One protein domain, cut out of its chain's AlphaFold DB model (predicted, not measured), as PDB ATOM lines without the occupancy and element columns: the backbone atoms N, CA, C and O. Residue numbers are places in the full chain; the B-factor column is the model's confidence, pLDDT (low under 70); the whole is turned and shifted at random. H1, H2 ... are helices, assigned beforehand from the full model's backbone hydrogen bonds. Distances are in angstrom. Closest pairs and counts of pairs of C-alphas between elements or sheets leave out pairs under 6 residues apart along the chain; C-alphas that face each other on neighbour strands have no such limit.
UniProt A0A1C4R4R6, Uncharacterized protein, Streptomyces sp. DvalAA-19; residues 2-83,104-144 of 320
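AT A GLANCE: This is residues 2 to 83 and 104 to 144 of the 320 residues of an uncharacterized protein of Streptomyces sp. DvalAA-19 (UniProt A0A1C4R4R6). Two long helical arms, H2 and H4, spread apart from a short bridging helix, H3, and H5 folds back beside H4 as the second layer of that arm. The space between the arms holds parts of two long links, joined by a short parallel pairing of residues 14 to 15 with 128 to 129; small H6 lies near H5, and H1 sits near H2. The printed part has 123 residues with six named helices, H1 to H6 in chain order, and no named strand; its class is all helix. It is only just loose, close to compact, with a radius of gyration of the C-alphas of 16.5 A, and its flat outline spans 46 by 44 by 20 A.

HOW THE PARTS SIT: H1, residues 2 to 5, is close to but not clearly touching H2, residues 26 to 47; their closest C-alphas, of Leu 5 and Ala 42, are 7.4 A apart. H3, residues 50 to 58, is about perpendicular to H2 at 81 degrees and close but not clearly touching, with the closest C-alphas, of Ala 47 and Val 53, 6.2 A apart. H3 and H4, residues 60 to 79, meet only through their link. H5, residues 104 to 120, touches H4 at a shallow tilt of 27 degrees, opposite ways; the closest C-alphas, of Ala 66 and Ala 117, are 4.8 A apart. H6, residues 137 to 142, is close to but not clearly touching H5, with the closest C-alphas, of Asn 115 and Asp 139, 7.4 A apart. H2 is apart from H4, H5 and H6. Every O i to N i+4 pair is within hydrogen-bond range in H2, H3, H4, H5 and H6; H1 is too short for one.

IN THESE COORDINATES: H1 begins at C-alpha 2, (-31.899, -36.689, 49.727). H2 measures 31.6 A from C-alpha 26, (-50.245, -45.480, 44.456), to C-alpha 47; H4 measures 29.2 A and H5 24.4 A. H6 ends at C-alpha 142, (-23.660, -42.202, 28.362).

THE WHOLE: The farthest C-alphas, of Asp 8 and Val 83, are 51.0 A apart. Residues 84 to 103 are cut out, with 11.8 A between C-alphas 83 and 104. The links H1 to H2 and H5 to H6 are long. No printed residue has pLDDT under 70.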
ATOM      1  N   ARG A   2     -32.362 -37.740  48.790       94.56
ATOM      2  CA  ARG A   2     -31.899 -36.689  49.727       94.56
ATOM      3  C   ARG A   2     -30.381 -36.693  49.939       94.56
ATOM      4  O   ARG A   2     -29.780 -35.641  49.831       94.56
ATOM      5  N   GLY A   3     -29.779 -37.869  50.141       94.06
ATOM      6  CA  GLY A   3     -28.321 -37.996  50.261       94.06
ATOM      7  C   GLY A   3     -27.550 -37.540  49.015       94.06
ATOM      8  O   GLY A   3     -26.518 -36.909  49.157       94.06
ATOM      9  N   LEU A   4     -28.082 -37.765  47.804       95.31
ATOM     10  CA  LEU A   4     -27.459 -37.279  46.560       95.31
ATOM     11  C   LEU A   4     -27.525 -35.750  46.451       95.31
ATOM     12  O   LEU A   4     -26.588 -35.123  45.979       95.31
ATOM     13  N   LEU A   5     -28.643 -35.151  46.872       95.69
ATOM     14  CA  LEU A   5     -28.829 -33.696  46.850       95.69
ATOM     15  C   LEU A   5     -28.007 -32.975  47.926       95.69
ATOM     16  O   LEU A   5     -27.680 -31.808  47.748       95.69
ATOM     17  N   ALA A   6     -27.702 -33.662  49.026       93.50
ATOM     18  CA  ALA A   6     -26.936 -33.141  50.153       93.50
ATOM     19  C   ALA A   6     -25.453 -33.558  50.126       93.50
ATOM     20  O   ALA A   6     -24.775 -33.393  51.133       93.50
ATOM     21  N   ALA A   7     -24.970 -34.134  49.022       93.06
ATOM     22  CA  ALA A   7     -23.574 -34.532  48.889       93.06
ATOM     23  C   ALA A   7     -22.645 -33.310  48.992       93.06
ATOM     24  O   ALA A   7     -22.915 -32.282  48.365       93.06
ATOM     25  N   ASP A   8     -21.558 -33.441  49.759       86.44
ATOM     26  CA  ASP A   8     -20.572 -32.369  49.963       86.44
ATOM     27  C   ASP A   8     -19.931 -31.936  48.638       86.44
ATOM     28  O   ASP A   8     -19.774 -30.745  48.368       86.44
ATOM     29  N   GLU A   9     -19.625 -32.915  47.783       89.88
ATOM     30  CA  GLU A   9     -19.263 -32.701  46.387       89.88
ATOM     31  C   GLU A   9     -20.535 -32.689  45.522       89.88
ATOM     32  O   GLU A   9     -21.213 -33.716  45.394       89.88
ATOM     33  N   PRO A  10     -20.912 -31.538  44.931       90.31
ATOM     34  CA  PRO A  10     -22.187 -31.426  44.235       90.31
ATOM     35  C   PRO A  10     -22.229 -32.272  42.961       90.31
ATOM     36  O   PRO A  10     -21.469 -32.040  42.025       90.31
ATOM     37  N   VAL A  11     -23.208 -33.173  42.872       94.44
ATOM     38  CA  VAL A  11     -23.466 -33.979  41.666       94.44
ATOM     39  C   VAL A  11     -24.657 -33.453  40.864       94.44
ATOM     40  O   VAL A  11     -25.593 -32.864  41.420       94.44
ATOM     41  N   ARG A  12     -24.663 -33.670  39.541       95.81
ATOM     42  CA  ARG A  12     -25.881 -33.598  38.711       95.81
ATOM     43  C   ARG A  12     -26.693 -34.879  38.916       95.81
ATOM     44  O   ARG A  12     -26.135 -35.957  39.067       95.81
ATOM     45  N   ILE A  13     -28.022 -34.767  38.880       97.81
ATOM     46  CA  ILE A  13     -28.916 -35.932  38.945       97.81
ATOM     47  C   ILE A  13     -29.794 -35.944  37.703       97.81
ATOM     48  O   ILE A  13     -30.541 -34.993  37.474       97.81
ATOM     49  N   VAL A  14     -29.729 -37.039  36.948       97.50
ATOM     50  CA  VAL A  14     -30.673 -37.365  35.877       97.50
ATOM     51  C   VAL A  14     -31.600 -38.457  36.397       97.50
ATOM     52  O   VAL A  14     -31.180 -39.582  36.649       97.50
ATOM     53  N   TYR A  15     -32.870 -38.123  36.594       97.62
ATOM     54  CA  TYR A  15     -33.883 -39.050  37.081       97.62
ATOM     55  C   TYR A  15     -34.818 -39.459  35.947       97.62
ATOM     56  O   TYR A  15     -35.570 -38.641  35.417       97.62
ATOM     57  N   LYS A  16     -34.782 -40.744  35.587       95.94
ATOM     58  CA  LYS A  16     -35.667 -41.343  34.587       95.94
ATOM     59  C   LYS A  16     -36.545 -42.403  35.267       95.94
ATOM     60  O   LYS A  16     -36.066 -43.511  35.504       95.94
ATOM     61  N   PRO A  17     -37.800 -42.088  35.633       94.06
ATOM     62  CA  PRO A  17     -38.689 -43.059  36.259       94.06
ATOM     63  C   PRO A  17     -39.050 -44.185  35.285       94.06
ATOM     64  O   PRO A  17     -39.154 -43.970  34.076       94.06
ATOM     65  N   HIS A  18     -39.314 -45.381  35.818       90.75
ATOM     66  CA  HIS A  18     -39.813 -46.490  35.009       90.75
ATOM     67  C   HIS A  18     -41.159 -46.105  34.358       90.75
ATOM     68  O   HIS A  18     -41.994 -45.511  35.052       90.75
ATOM     69  N   PRO A  19     -41.439 -46.470  33.089       88.88
ATOM     70  CA  PRO A  19     -42.687 -46.103  32.405       88.88
ATOM     71  C   PRO A  19     -43.962 -46.518  33.151       88.88
ATOM     72  O   PRO A  19     -44.992 -45.863  33.051       88.88
ATOM     73  N   PHE A  20     -43.881 -47.596  33.938       89.62
ATOM     74  CA  PHE A  20     -45.000 -48.115  34.735       89.62
ATOM     75  C   PHE A  20     -45.038 -47.621  36.189       89.62
ATOM     76  O   PHE A  20     -45.859 -48.097  36.983       89.62
ATOM     77  N   THR A  21     -44.170 -46.676  36.559       90.31
ATOM     78  CA  THR A  21     -44.143 -46.108  37.912       90.31
ATOM     79  C   THR A  21     -45.503 -45.510  38.248       90.31
ATOM     80  O   THR A  21     -46.000 -44.618  37.567       90.31
ATOM     81  N   GLY A  22     -46.120 -46.012  39.316       90.50
ATOM     82  CA  GLY A  22     -47.403 -45.504  39.787       90.50
ATOM     83  C   GLY A  22     -48.653 -46.073  39.112       90.50
ATOM     84  O   GLY A  22     -49.742 -45.702  39.539       90.50
ATOM     85  N   ILE A  23     -48.532 -46.990  38.136       91.94
ATOM     86  CA  ILE A  23     -49.699 -47.662  37.521       91.94
ATOM     87  C   ILE A  23     -50.351 -48.630  38.514       91.94
ATOM     88  O   ILE A  23     -51.550 -48.561  38.759       91.94
ATOM     89  N   ARG A  24     -49.556 -49.534  39.103       92.75
ATOM     90  CA  ARG A  24     -50.056 -50.577  40.020       92.75
ATOM     91  C   ARG A  24     -49.987 -50.193  41.497       92.75
ATOM     92  O   ARG A  24     -50.639 -50.817  42.323       92.75
ATOM     93  N   ASN A  25     -49.174 -49.199  41.849       93.81
ATOM     94  CA  ASN A  25     -48.892 -48.854  43.239       93.81
ATOM     95  C   ASN A  25     -48.981 -47.337  43.453       93.81
ATOM     96  O   ASN A  25     -48.090 -46.583  43.058       93.81
ATOM     97  N   ALA A  26     -50.034 -46.892  44.140       95.88
ATOM     98  CA  ALA A  26     -50.245 -45.480  44.456       95.88
ATOM     99  C   ALA A  26     -49.123 -44.884  45.329       95.88
ATOM    100  O   ALA A  26     -48.781 -43.712  45.174       95.88
ATOM    101  N   ARG A  27     -48.492 -45.687  46.200       95.56
ATOM    102  CA  ARG A  27     -47.339 -45.238  46.999       95.56
ATOM    103  C   ARG A  27     -46.132 -44.946  46.109       95.56
ATOM    104  O   ARG A  27     -45.444 -43.958  46.351       95.56
ATOM    105  N   ALA A  28     -45.915 -45.741  45.059       94.25
ATOM    106  CA  ALA A  28     -44.868 -45.482  44.070       94.25
ATOM    107  C   ALA A  28     -45.149 -44.194  43.277       94.25
ATOM    108  O   ALA A  28     -44.248 -43.379  43.114       94.25
ATOM    109  N   LYS A  29     -46.410 -43.947  42.887       95.81
ATOM    110  CA  LYS A  29     -46.823 -42.678  42.253       95.81
ATOM    111  C   LYS A  29     -46.526 -41.470  43.149       95.81
ATOM    112  O   LYS A  29     -45.957 -40.480  42.702       95.81
ATOM    113  N   ALA A  30     -46.881 -41.565  44.431       97.56
ATOM    114  CA  ALA A  30     -46.617 -40.509  45.405       97.56
ATOM    115  C   ALA A  30     -45.113 -40.331  45.692       97.56
ATOM    116  O   ALA A  30     -44.663 -39.226  45.986       97.56
ATOM    117  N   ALA A  31     -44.315 -41.401  45.639       95.94
ATOM    118  CA  ALA A  31     -42.861 -41.317  45.756       95.94
ATOM    119  C   ALA A  31     -42.227 -40.623  44.545       95.94
ATOM    120  O   ALA A  31     -41.439 -39.703  44.743       95.94
ATOM    121  N   ASP A  32     -42.626 -40.992  43.328       96.62
ATOM    122  CA  ASP A  32     -42.178 -40.351  42.089       96.62
ATOM    123  C   ASP A  32     -42.474 -38.847  42.094       96.62
ATOM    124  O   ASP A  32     -41.568 -38.038  41.909       96.62
ATOM    125  N   ALA A  33     -43.709 -38.454  42.426       97.31
ATOM    126  CA  ALA A  33     -44.087 -37.045  42.527       97.31
ATOM    127  C   ALA A  33     -43.214 -36.273  43.535       97.31
ATOM    128  O   ALA A  33     -42.746 -35.174  43.240       97.31
ATOM    129  N   ARG A  34     -42.930 -36.864  44.707       98.12
ATOM    130  CA  ARG A  34     -42.026 -36.262  45.702       98.12
ATOM    131  C   ARG A  34     -40.597 -36.136  45.181       98.12
ATOM    132  O   ARG A  34     -39.950 -35.134  45.464       98.12
ATOM    133  N   ILE A  35     -40.094 -37.136  44.456       97.50
ATOM    134  CA  ILE A  35     -38.747 -37.102  43.871       97.50
ATOM    135  C   ILE A  35     -38.638 -35.982  42.839       97.50
ATOM    136  O   ILE A  35     -37.708 -35.183  42.923       97.50
ATOM    137  N   ARG A  36     -39.607 -35.876  41.927       97.62
ATOM    138  CA  ARG A  36     -39.638 -34.809  40.918       97.62
ATOM    139  C   ARG A  36     -39.684 -33.426  41.558       97.62
ATOM    140  O   ARG A  36     -38.879 -32.582  41.194       97.62
ATOM    141  N   ALA A  37     -40.532 -33.236  42.571       98.25
ATOM    142  CA  ALA A  37     -40.607 -31.973  43.304       98.25
ATOM    143  C   ALA A  37     -39.290 -31.626  44.026       98.25
ATOM    144  O   ALA A  37     -38.880 -30.468  44.039       98.25
ATOM    145  N   MET A  38     -38.598 -32.616  44.608       98.31
ATOM    146  CA  MET A  38     -37.274 -32.395  45.209       98.31
ATOM    147  C   MET A  38     -36.238 -31.967  44.164       98.31
ATOM    148  O   MET A  38     -35.455 -31.063  44.438       98.31
ATOM    149  N   LEU A  39     -36.234 -32.595  42.985       97.94
ATOM    150  CA  LEU A  39     -35.302 -32.257  41.908       97.94
ATOM    151  C   LEU A  39     -35.592 -30.892  41.289       97.94
ATOM    152  O   LEU A  39     -34.656 -30.147  41.042       97.94
ATOM    153  N   GLU A  40     -36.861 -30.555  41.068       97.38
ATOM    154  CA  GLU A  40     -37.273 -29.245  40.558       97.38
ATOM    155  C   GLU A  40     -36.853 -28.130  41.518       97.38
ATOM    156  O   GLU A  40     -36.212 -27.162  41.109       97.38
ATOM    157  N   LYS A  41     -37.123 -28.312  42.816       98.00
ATOM    158  CA  LYS A  41     -36.676 -27.380  43.851       98.00
ATOM    159  C   LYS A  41     -35.150 -27.233  43.858       98.00
ATOM    160  O   LYS A  41     -34.653 -26.113  43.823       98.00
ATOM    161  N   ALA A  42     -34.416 -28.347  43.872       97.50
ATOM    162  CA  ALA A  42     -32.955 -28.321  43.895       97.50
ATOM    163  C   ALA A  42     -32.358 -27.704  42.619       97.50
ATOM    164  O   ALA A  42     -31.355 -27.002  42.691       97.50
ATOM    165  N   ALA A  43     -32.973 -27.929  41.454       96.19
ATOM    166  CA  ALA A  43     -32.565 -27.297  40.203       96.19
ATOM    167  C   ALA A  43     -32.747 -25.775  40.264       96.19
ATOM    168  O   ALA A  43     -31.839 -25.046  39.874       96.19
ATOM    169  N   ALA A  44     -33.875 -25.296  40.800       96.31
ATOM    170  CA  ALA A  44     -34.140 -23.867  40.963       96.31
ATOM    171  C   ALA A  44     -33.176 -23.201  41.961       96.31
ATOM    172  O   ALA A  44     -32.648 -22.127  41.682       96.31
ATOM    173  N   GLU A  45     -32.904 -23.851  43.098       95.62
ATOM    174  CA  GLU A  45     -31.919 -23.378  44.080       95.62
ATOM    175  C   GLU A  45     -30.517 -23.309  43.466       95.62
ATOM    176  O   GLU A  45     -29.842 -22.286  43.580       95.62
ATOM    177  N   ARG A  46     -30.120 -24.356  42.733       94.31
ATOM    178  CA  ARG A  46     -28.833 -24.408  42.037       94.31
ATOM    179  C   ARG A  46     -28.729 -23.319  40.967       94.31
ATOM    180  O   ARG A  46     -27.717 -22.632  40.898       94.31
ATOM    181  N   ALA A  47     -29.780 -23.087  40.184       94.69
ATOM    182  CA  ALA A  47     -29.795 -22.046  39.156       94.69
ATOM    183  C   ALA A  47     -29.626 -20.624  39.719       94.69
ATOM    184  O   ALA A  47     -29.146 -19.743  39.008       94.69
ATOM    185  N   ALA A  48     -29.977 -20.400  40.989       96.12
ATOM    186  CA  ALA A  48     -29.794 -19.122  41.670       96.12
ATOM    187  C   ALA A  48     -28.377 -18.925  42.251       96.12
ATOM    188  O   ALA A  48     -28.038 -17.816  42.669       96.12
ATOM    189  N   GLU A  49     -27.527 -19.960  42.298       95.88
ATOM    190  CA  GLU A  49     -26.172 -19.822  42.836       95.88
ATOM    191  C   GLU A  49     -25.279 -18.981  41.896       95.88
ATOM    192  O   GLU A  49     -25.211 -19.259  40.694       95.88
ATOM    193  N   PRO A  50     -24.466 -18.035  42.411       97.25
ATOM    194  CA  PRO A  50     -23.652 -17.146  41.572       97.25
ATOM    195  C   PRO A  50     -22.660 -17.841  40.626       97.25
ATOM    196  O   PRO A  50     -22.244 -17.263  39.622       97.25
ATOM    197  N   ARG A  51     -22.213 -19.062  40.948       95.19
ATOM    198  CA  ARG A  51     -21.358 -19.850  40.040       95.19
ATOM    199  C   ARG A  51     -22.134 -20.341  38.816       95.19
ATOM    200  O   ARG A  51     -21.610 -20.269  37.711       95.19
ATOM    201  N   TRP A  52     -23.378 -20.771  39.011       95.44
ATOM    202  CA  TRP A  52     -24.208 -21.346  37.961       95.44
ATOM    203  C   TRP A  52     -24.905 -20.274  37.138       95.44
ATOM    204  O   TRP A  52     -25.028 -20.453  35.936       95.44
ATOM    205  N   VAL A  53     -25.231 -19.118  37.727       97.44
ATOM    206  CA  VAL A  53     -25.674 -17.934  36.969       97.44
ATOM    207  C   VAL A  53     -24.619 -17.530  35.936       97.44
ATOM    208  O   VAL A  53     -24.921 -17.443  34.749       97.44
ATOM    209  N   ARG A  54     -23.355 -17.379  36.357       97.31
ATOM    210  CA  ARG A  54     -22.245 -17.046  35.444       97.31
ATOM    211  C   ARG A  54     -22.051 -18.103  34.355       97.31
ATOM    212  O   ARG A  54     -21.816 -17.768  33.198       97.31
ATOM    213  N   GLU A  55     -22.166 -19.378  34.713       96.62
ATOM    214  CA  GLU A  55     -22.057 -20.480  33.755       96.62
ATOM    215  C   GLU A  55     -23.241 -20.528  32.769       96.62
ATOM    216  O   GLU A  55     -23.066 -20.813  31.581       96.62
ATOM    217  N   ALA A  56     -24.446 -20.212  33.240       95.94
ATOM    218  CA  ALA A  56     -25.659 -20.134  32.435       95.94
ATOM    219  C   ALA A  56     -25.606 -18.978  31.431       95.94
ATOM    220  O   ALA A  56     -26.053 -19.149  30.297       95.94
ATOM    221  N   GLU A  57     -25.052 -17.829  31.834       97.38
ATOM    222  CA  GLU A  57     -24.782 -16.683  30.959       97.38
ATOM    223  C   GLU A  57     -23.730 -17.041  29.906       97.38
ATOM    224  O   GLU A  57     -23.941 -16.816  28.714       97.38
ATOM    225  N   ARG A  58     -22.626 -17.678  30.325       97.25
ATOM    226  CA  ARG A  58     -21.540 -18.107  29.431       97.25
ATOM    227  C   ARG A  58     -22.024 -19.067  28.340       97.25
ATOM    228  O   ARG A  58     -21.552 -18.990  27.210       97.25
ATOM    229  N   THR A  59     -22.944 -19.971  28.674       96.88
ATOM    230  CA  THR A  59     -23.479 -20.983  27.746       96.88
ATOM    231  C   THR A  59     -24.807 -20.580  27.096       96.88
ATOM    232  O   THR A  59     -25.349 -21.351  26.310       96.88
ATOM    233  N   ALA A  60     -25.345 -19.384  27.367       97.12
ATOM    234  CA  ALA A  60     -26.687 -18.984  26.927       97.12
ATOM    235  C   ALA A  60     -26.887 -19.069  25.404       97.12
ATOM    236  O   ALA A  60     -27.917 -19.559  24.948       97.12
ATOM    237  N   ALA A  61     -25.898 -18.625  24.623       97.75
ATOM    238  CA  ALA A  61     -25.973 -18.662  23.163       97.75
ATOM    239  C   ALA A  61     -25.995 -20.099  22.613       97.75
ATOM    240  O   ALA A  61     -26.796 -20.397  21.732       97.75
ATOM    241  N   ASP A  62     -25.161 -20.987  23.161       97.50
ATOM    242  CA  ASP A  62     -25.112 -22.404  22.772       97.50
ATOM    243  C   ASP A  62     -26.414 -23.127  23.138       97.50
ATOM    244  O   ASP A  62     -27.004 -23.803  22.299       97.50
ATOM    245  N   ARG A  63     -26.940 -22.886  24.348       97.06
ATOM    246  CA  ARG A  63     -28.236 -23.435  24.770       97.06
ATOM    247  C   ARG A  63     -29.369 -22.965  23.864       97.06
ATOM    248  O   ARG A  63     -30.177 -23.778  23.428       97.06
ATOM    249  N   SER A  64     -29.398 -21.675  23.527       98.06
ATOM    250  CA  SER A  64     -30.423 -21.130  22.631       98.06
ATOM    251  C   SER A  64     -30.335 -21.719  21.218       98.06
ATOM    252  O   SER A  64     -31.364 -22.011  20.609       98.06
ATOM    253  N   ALA A  65     -29.121 -21.937  20.702       98.25
ATOM    254  CA  ALA A  65     -28.920 -22.610  19.421       98.25
ATOM    255  C   ALA A  65     -29.395 -24.072  19.474       98.25
ATOM    256  O   ALA A  65     -30.128 -24.511  18.589       98.25
ATOM    257  N   ALA A  66     -29.059 -24.795  20.545       98.31
ATOM    258  CA  ALA A  66     -29.476 -26.178  20.747       98.31
ATOM    259  C   ALA A  66     -31.008 -26.324  20.848       98.31
ATOM    260  O   ALA A  66     -31.582 -27.243  20.268       98.31
ATOM    261  N   GLU A  67     -31.699 -25.395  21.512       98.00
ATOM    262  CA  GLU A  67     -33.167 -25.357  21.544       98.00
ATOM    263  C   GLU A  67     -33.775 -25.171  20.143       98.00
ATOM    264  O   GLU A  67     -34.739 -25.854  19.785       98.00
ATOM    265  N   ALA A  68     -33.195 -24.295  19.317       98.31
ATOM    266  CA  ALA A  68     -33.634 -24.109  17.935       98.31
ATOM    267  C   ALA A  68     -33.367 -25.355  17.063       98.31
ATOM    268  O   ALA A  68     -34.214 -25.741  16.245       98.31
ATOM    269  N   GLU A  69     -32.224 -26.024  17.261       98.38
ATOM    270  CA  GLU A  69     -31.911 -27.313  16.628       98.38
ATOM    271  C   GLU A  69     -32.946 -28.381  17.000       98.38
ATOM    272  O   GLU A  69     -33.454 -29.062  16.111       98.38
ATOM    273  N   LEU A  70     -33.322 -28.493  18.279       98.06
ATOM    274  CA  LEU A  70     -34.328 -29.456  18.741       98.06
ATOM    275  C   LEU A  70     -35.674 -29.271  18.041       98.06
ATOM    276  O   LEU A  70     -36.280 -30.259  17.617       98.06
ATOM    277  N   VAL A  71     -36.135 -28.025  17.896       98.12
ATOM    278  CA  VAL A  71     -37.383 -27.715  17.179       98.12
ATOM    279  C   VAL A  71     -37.281 -28.152  15.718       98.12
ATOM    280  O   VAL A  71     -38.161 -28.852  15.213       98.12
ATOM    281  N   THR A  72     -36.183 -27.792  15.054       98.31
ATOM    282  CA  THR A  72     -35.953 -28.091  13.632       98.31
ATOM    283  C   THR A  72     -35.867 -29.597  13.376       98.31
ATOM    284  O   THR A  72     -36.541 -30.136  12.497       98.31
ATOM    285  N   ILE A  73     -35.068 -30.301  14.179       98.25
ATOM    286  CA  ILE A  73     -34.874 -31.748  14.076       98.25
ATOM    287  C   ILE A  73     -36.163 -32.490  14.432       98.25
ATOM    288  O   ILE A  73     -36.518 -33.455  13.757       98.25
ATOM    289  N   GLY A  74     -36.885 -32.033  15.460       96.75
ATOM    290  CA  GLY A  74     -38.166 -32.604  15.866       96.75
ATOM    291  C   GLY A  74     -39.209 -32.542  14.751       96.75
ATOM    292  O   GLY A  74     -39.859 -33.549  14.476       96.75
ATOM    293  N   ALA A  75     -39.316 -31.403  14.058       97.19
ATOM    294  CA  ALA A  75     -40.204 -31.258  12.905       97.19
ATOM    295  C   ALA A  75     -39.838 -32.240  11.781       97.19
ATOM    296  O   ALA A  75     -40.701 -32.969  11.289       97.19
ATOM    297  N   ARG A  76     -38.546 -32.352  11.443       97.19
ATOM    298  CA  ARG A  76     -38.089 -33.286  10.406       97.19
ATOM    299  C   ARG A  76     -38.305 -34.751  10.790       97.19
ATOM    300  O   ARG A  76     -38.702 -35.558   9.954       97.19
ATOM    301  N   LEU A  77     -38.075 -35.115  12.051       95.44
ATOM    302  CA  LEU A  77     -38.359 -36.464  12.546       95.44
ATOM    303  C   LEU A  77     -39.856 -36.785  12.503       95.44
ATOM    304  O   LEU A  77     -40.201 -37.929  12.217       95.44
ATOM    305  N   ALA A  78     -40.730 -35.808  12.756       93.31
ATOM    306  CA  ALA A  78     -42.172 -35.986  12.636       93.31
ATOM    307  C   ALA A  78     -42.593 -36.226  11.177       93.31
ATOM    308  O   ALA A  78     -43.347 -37.159  10.917       93.31
ATOM    309  N   GLU A  79     -42.044 -35.473  10.218       92.94
ATOM    310  CA  GLU A  79     -42.244 -35.731   8.783       92.94
ATOM    311  C   GLU A  79     -41.787 -37.143   8.394       92.94
ATOM    312  O   GLU A  79     -42.519 -37.890   7.748       92.94
ATOM    313  N   LEU A  80     -40.594 -37.543   8.848       90.88
ATOM    314  CA  LEU A  80     -40.036 -38.878   8.621       90.88
ATOM    315  C   LEU A  80     -40.759 -39.984   9.395       90.88
ATOM    316  O   LEU A  80     -40.478 -41.154   9.140       90.88
ATOM    317  N   ALA A  81     -41.653 -39.670  10.333       86.38
ATOM    318  CA  ALA A  81     -42.460 -40.652  11.053       86.38
ATOM    319  C   ALA A  81     -43.805 -40.922  10.367       86.38
ATOM    320  O   ALA A  81     -44.397 -41.968  10.612       86.38
ATOM    321  N   VAL A  82     -44.270 -40.033   9.484       82.12
ATOM    322  CA  VAL A  82     -45.481 -40.266   8.687       82.12
ATOM    323  C   VAL A  82     -45.163 -41.324   7.631       82.12
ATOM    324  O   VAL A  82     -44.500 -41.063   6.627       82.12
ATOM    325  N   VAL A  83     -45.554 -42.567   7.897       71.06
ATOM    326  CA  VAL A  83     -45.495 -43.686   6.948       71.06
ATOM    327  C   VAL A  83     -46.927 -43.993   6.509       71.06
ATOM    328  O   VAL A  83     -47.866 -43.707   7.241       71.06
ATOM    329  N   GLU A 104     -34.254 -44.274   6.747       91.62
ATOM    330  CA  GLU A 104     -33.795 -44.847   8.016       91.62
ATOM    331  C   GLU A 104     -32.455 -44.255   8.460       91.62
ATOM    332  O   GLU A 104     -32.317 -43.858   9.622       91.62
ATOM    333  N   ALA A 105     -31.494 -44.125   7.540       95.19
ATOM    334  CA  ALA A 105     -30.207 -43.490   7.806       95.19
ATOM    335  C   ALA A 105     -30.370 -42.010   8.189       95.19
ATOM    336  O   ALA A 105     -29.736 -41.545   9.142       95.19
ATOM    337  N   GLU A 106     -31.253 -41.271   7.508       96.56
ATOM    338  CA  GLU A 106     -31.568 -39.884   7.860       96.56
ATOM    339  C   GLU A 106     -32.183 -39.795   9.263       96.56
ATOM    340  O   GLU A 106     -31.715 -39.014  10.094       96.56
ATOM    341  N   ALA A 107     -33.183 -40.628   9.565       95.00
ATOM    342  CA  ALA A 107     -33.829 -40.660  10.871       95.00
ATOM    343  C   ALA A 107     -32.850 -41.051  11.991       95.00
ATOM    344  O   ALA A 107     -32.922 -40.500  13.090       95.00
ATOM    345  N   ALA A 108     -31.926 -41.982  11.740       95.38
ATOM    346  CA  ALA A 108     -30.877 -42.350  12.689       95.38
ATOM    347  C   ALA A 108     -29.936 -41.168  12.975       95.38
ATOM    348  O   ALA A 108     -29.722 -40.831  14.141       95.38
ATOM    349  N   ARG A 109     -29.453 -40.485  11.927       97.75
ATOM    350  CA  ARG A 109     -28.606 -39.287  12.053       97.75
ATOM    351  C   ARG A 109     -29.315 -38.167  12.816       97.75
ATOM    352  O   ARG A 109     -28.721 -37.552  13.693       97.75
ATOM    353  N   LEU A 110     -30.584 -37.913  12.502       97.94
ATOM    354  CA  LEU A 110     -31.381 -36.884  13.169       97.94
ATOM    355  C   LEU A 110     -31.659 -37.224  14.632       97.94
ATOM    356  O   LEU A 110     -31.611 -36.332  15.464       97.94
ATOM    357  N   ARG A 111     -31.898 -38.493  14.983       96.50
ATOM    358  CA  ARG A 111     -32.045 -38.905  16.391       96.50
ATOM    359  C   ARG A 111     -30.755 -38.708  17.188       96.50
ATOM    360  O   ARG A 111     -30.838 -38.289  18.336       96.50
ATOM    361  N   ALA A 112     -29.593 -38.978  16.588       96.75
ATOM    362  CA  ALA A 112     -28.303 -38.691  17.216       96.75
ATOM    363  C   ALA A 112     -28.113 -37.178  17.425       96.75
ATOM    364  O   ALA A 112     -27.872 -36.743  18.544       96.75
ATOM    365  N   ALA A 113     -28.350 -36.368  16.385       98.00
ATOM    366  CA  ALA A 113     -28.272 -34.910  16.487       98.00
ATOM    367  C   ALA A 113     -29.278 -34.328  17.497       98.00
ATOM    368  O   ALA A 113     -28.951 -33.407  18.236       98.00
ATOM    369  N   TRP A 114     -30.492 -34.888  17.563       98.06
ATOM    370  CA  TRP A 114     -31.493 -34.520  18.562       98.06
ATOM    371  C   TRP A 114     -30.988 -34.796  19.977       98.06
ATOM    372  O   TRP A 114     -31.153 -33.954  20.850       98.06
ATOM    373  N   ASN A 115     -30.369 -35.959  20.208       97.62
ATOM    374  CA  ASN A 115     -29.818 -36.305  21.517       97.62
ATOM    375  C   ASN A 115     -28.708 -35.331  21.930       97.62
ATOM    376  O   ASN A 115     -28.733 -34.819  23.046       97.62
ATOM    377  N   ASP A 116     -27.783 -35.023  21.022       97.44
ATOM    378  CA  ASP A 116     -26.705 -34.072  21.293       97.44
ATOM    379  C   ASP A 116     -27.263 -32.675  21.605       97.44
ATOM    380  O   ASP A 116     -26.875 -32.051  22.593       97.44
ATOM    381  N   ALA A 117     -28.223 -32.197  20.807       98.06
ATOM    382  CA  ALA A 117     -28.896 -30.926  21.052       98.06
ATOM    383  C   ALA A 117     -29.690 -30.938  22.371       98.06
ATOM    384  O   ALA A 117     -29.705 -29.934  23.078       98.06
ATOM    385  N   TYR A 118     -30.295 -32.069  22.756       97.62
ATOM    386  CA  TYR A 118     -31.031 -32.204  24.016       97.62
ATOM    387  C   TYR A 118     -30.130 -31.923  25.214       97.62
ATOM    388  O   TYR A 118     -30.482 -31.100  26.053       97.62
ATOM    389  N   TRP A 119     -28.955 -32.551  25.284       97.19
ATOM    390  CA  TRP A 119     -28.036 -32.355  26.408       97.19
ATOM    391  C   TRP A 119     -27.369 -30.978  26.413       97.19
ATOM    392  O   TRP A 119     -27.037 -30.479  27.487       97.19
ATOM    393  N   ARG A 120     -27.240 -30.329  25.246       97.12
ATOM    394  CA  ARG A 120     -26.803 -28.927  25.140       97.12
ATOM    395  C   ARG A 120     -27.904 -27.910  25.437       97.12
ATOM    396  O   ARG A 120     -27.589 -26.748  25.643       97.12
ATOM    397  N   SER A 121     -29.182 -28.292  25.468       96.88
ATOM    398  CA  SER A 121     -30.287 -27.332  25.629       96.88
ATOM    399  C   SER A 121     -30.449 -26.815  27.065       96.88
ATOM    400  O   SER A 121     -31.287 -25.960  27.332       96.88
ATOM    401  N   PHE A 122     -29.692 -27.350  28.018       95.56
ATOM    402  CA  PHE A 122     -29.691 -26.941  29.419       95.56
ATOM    403  C   PHE A 122     -28.272 -27.022  29.983       95.56
ATOM    404  O   PHE A 122     -27.367 -27.584  29.370       95.56
ATOM    405  N   GLY A 123     -28.047 -26.416  31.146       94.69
ATOM    406  CA  GLY A 123     -26.752 -26.454  31.806       94.69
ATOM    407  C   GLY A 123     -26.361 -27.880  32.189       94.69
ATOM    408  O   GLY A 123     -27.144 -28.621  32.783       94.69
ATOM    409  N   TRP A 124     -25.105 -28.254  31.936       93.44
ATOM    410  CA  TRP A 124     -24.554 -29.562  32.315       93.44
ATOM    411  C   TRP A 124     -24.588 -29.832  33.832       93.44
ATOM    412  O   TRP A 124     -24.409 -30.967  34.256       93.44
ATOM    413  N   TRP A 125     -24.838 -28.806  34.647       93.94
ATOM    414  CA  TRP A 125     -24.952 -28.837  36.107       93.94
ATOM    415  C   TRP A 125     -26.400 -28.976  36.616       93.94
ATOM    416  O   TRP A 125     -26.614 -29.218  37.812       93.94
ATOM    417  N   GLU A 126     -27.395 -28.812  35.739       95.44
ATOM    418  CA  GLU A 126     -28.817 -28.807  36.091       95.44
ATOM    419  C   GLU A 126     -29.323 -30.220  36.403       95.44
ATOM    420  O   GLU A 126     -29.078 -31.177  35.665       95.44
ATOM    421  N   HIS A 127     -30.079 -30.367  37.496       97.31
ATOM    422  CA  HIS A 127     -30.812 -31.605  37.749       97.31
ATOM    423  C   HIS A 127     -31.936 -31.763  36.723       97.31
ATOM    424  O   HIS A 127     -32.668 -30.815  36.439       97.31
ATOM    425  N   ARG A 128     -32.125 -32.980  36.204       96.31
ATOM    426  CA  ARG A 128     -33.094 -33.243  35.139       96.31
ATOM    427  C   ARG A 128     -33.985 -34.424  35.473       96.31
ATOM    428  O   ARG A 128     -33.510 -35.482  35.874       96.31
ATOM    429  N   THR A 129     -35.284 -34.260  35.242       97.00
ATOM    430  CA  THR A 129     -36.203 -35.396  35.132       97.00
ATOM    431  C   THR A 129     -36.431 -35.686  33.655       97.00
ATOM    432  O   THR A 129     -36.900 -34.816  32.925       97.00
ATOM    433  N   VAL A 130     -36.114 -36.902  33.218       95.56
ATOM    434  CA  VAL A 130     -36.358 -37.356  31.849       95.56
ATOM    435  C   VAL A 130     -37.673 -38.121  31.818       95.56
ATOM    436  O   VAL A 130     -37.771 -39.234  32.337       95.56
ATOM    437  N   THR A 131     -38.691 -37.531  31.199       89.94
ATOM    438  CA  THR A 131     -39.988 -38.169  30.968       89.94
ATOM    439  C   THR A 131     -40.158 -38.531  29.499       89.94
ATOM    440  O   THR A 131     -39.652 -37.856  28.609       89.94
ATOM    441  N   GLY A 132     -40.900 -39.607  29.241       88.94
ATOM    442  CA  GLY A 132     -41.183 -40.048  27.880       88.94
ATOM    443  C   GLY A 132     -40.071 -40.895  27.241       88.94
ATOM    444  O   GLY A 132     -39.148 -41.365  27.923       88.94
ATOM    445  N   PRO A 133     -40.200 -41.154  25.928       87.56
ATOM    446  CA  PRO A 133     -39.358 -42.111  25.215       87.56
ATOM    447  C   PRO A 133     -37.958 -41.576  24.882       87.56
ATOM    448  O   PRO A 133     -37.069 -42.377  24.602       87.56
ATOM    449  N   GLN A 134     -37.754 -40.255  24.918       91.00
ATOM    450  CA  GLN A 134     -36.494 -39.598  24.569       91.00
ATOM    451  C   GLN A 134     -36.015 -38.644  25.683       91.00
ATOM    452  O   GLN A 134     -36.858 -38.041  26.351       91.00
ATOM    453  N   PRO A 135     -34.691 -38.484  25.881       94.12
ATOM    454  CA  PRO A 135     -33.617 -39.333  25.352       94.12
ATOM    455  C   PRO A 135     -33.785 -40.807  25.757       94.12
ATOM    456  O   PRO A 135     -34.501 -41.132  26.724       94.12
ATOM    457  N   LYS A 136     -33.193 -41.716  24.971       93.06
ATOM    458  CA  LYS A 136     -33.280 -43.150  25.260       93.06
ATOM    459  C   LYS A 136     -32.526 -43.446  26.551       93.06
ATOM    460  O   LYS A 136     -31.719 -42.659  27.032       93.06
ATOM    461  N   LEU A 137     -32.790 -44.618  27.118       93.00
ATOM    462  CA  LEU A 137     -32.135 -45.036  28.352       93.00
ATOM    463  C   LEU A 137     -30.601 -45.068  28.218       93.00
ATOM    464  O   LEU A 137     -29.910 -44.523  29.070       93.00
ATOM    465  N   TYR A 138     -30.087 -45.627  27.118       93.81
ATOM    466  CA  TYR A 138     -28.650 -45.676  26.833       93.81
ATOM    467  C   TYR A 138     -28.016 -44.290  26.681       93.81
ATOM    468  O   TYR A 138     -26.890 -44.085  27.121       93.81
ATOM    469  N   ASP A 139     -28.750 -43.322  26.133       95.81
ATOM    470  CA  ASP A 139     -28.263 -41.946  26.031       95.81
ATOM    471  C   ASP A 139     -28.086 -41.330  27.429       95.81
ATOM    472  O   ASP A 139     -27.075 -40.695  27.712       95.81
ATOM    473  N   CYS A 140     -29.022 -41.595  28.351       96.31
ATOM    474  CA  CYS A 140     -28.868 -41.202  29.753       96.31
ATOM    475  C   CYS A 140     -27.680 -41.903  30.431       96.31
ATOM    476  O   CYS A 140     -27.024 -41.291  31.270       96.31
ATOM    477  N   PHE A 141     -27.393 -43.164  30.090       96.31
ATOM    478  CA  PHE A 141     -26.235 -43.887  30.630       96.31
ATOM    479  C   PHE A 141     -24.912 -43.271  30.181       96.31
ATOM    480  O   PHE A 141     -23.972 -43.153  30.977       96.31
ATOM    481  N   ASN A 142     -24.838 -42.858  28.917       95.56
ATOM    482  CA  ASN A 142     -23.660 -42.202  28.362       95.56
ATOM    483  C   ASN A 142     -23.373 -40.873  29.077       95.56
ATOM    484  O   ASN A 142     -22.219 -40.612  29.401       95.56
ATOM    485  N   GLU A 143     -24.425 -40.139  29.447       96.12
ATOM    486  CA  GLU A 143     -24.391 -38.851  30.165       96.12
ATOM    487  C   GLU A 143     -24.273 -38.945  31.696       96.12
ATOM    488  O   GLU A 143     -24.368 -37.935  32.404       96.12
ATOM    489  N   SER A 144     -24.107 -40.158  32.225       96.75
ATOM    490  CA  SER A 144     -23.979 -40.416  33.661       96.75
ATOM    491  C   SER A 144     -22.629 -41.035  33.998       96.75
ATOM    492  O   SER A 144     -22.173 -41.921  33.280       96.75
TER     493      SER A 144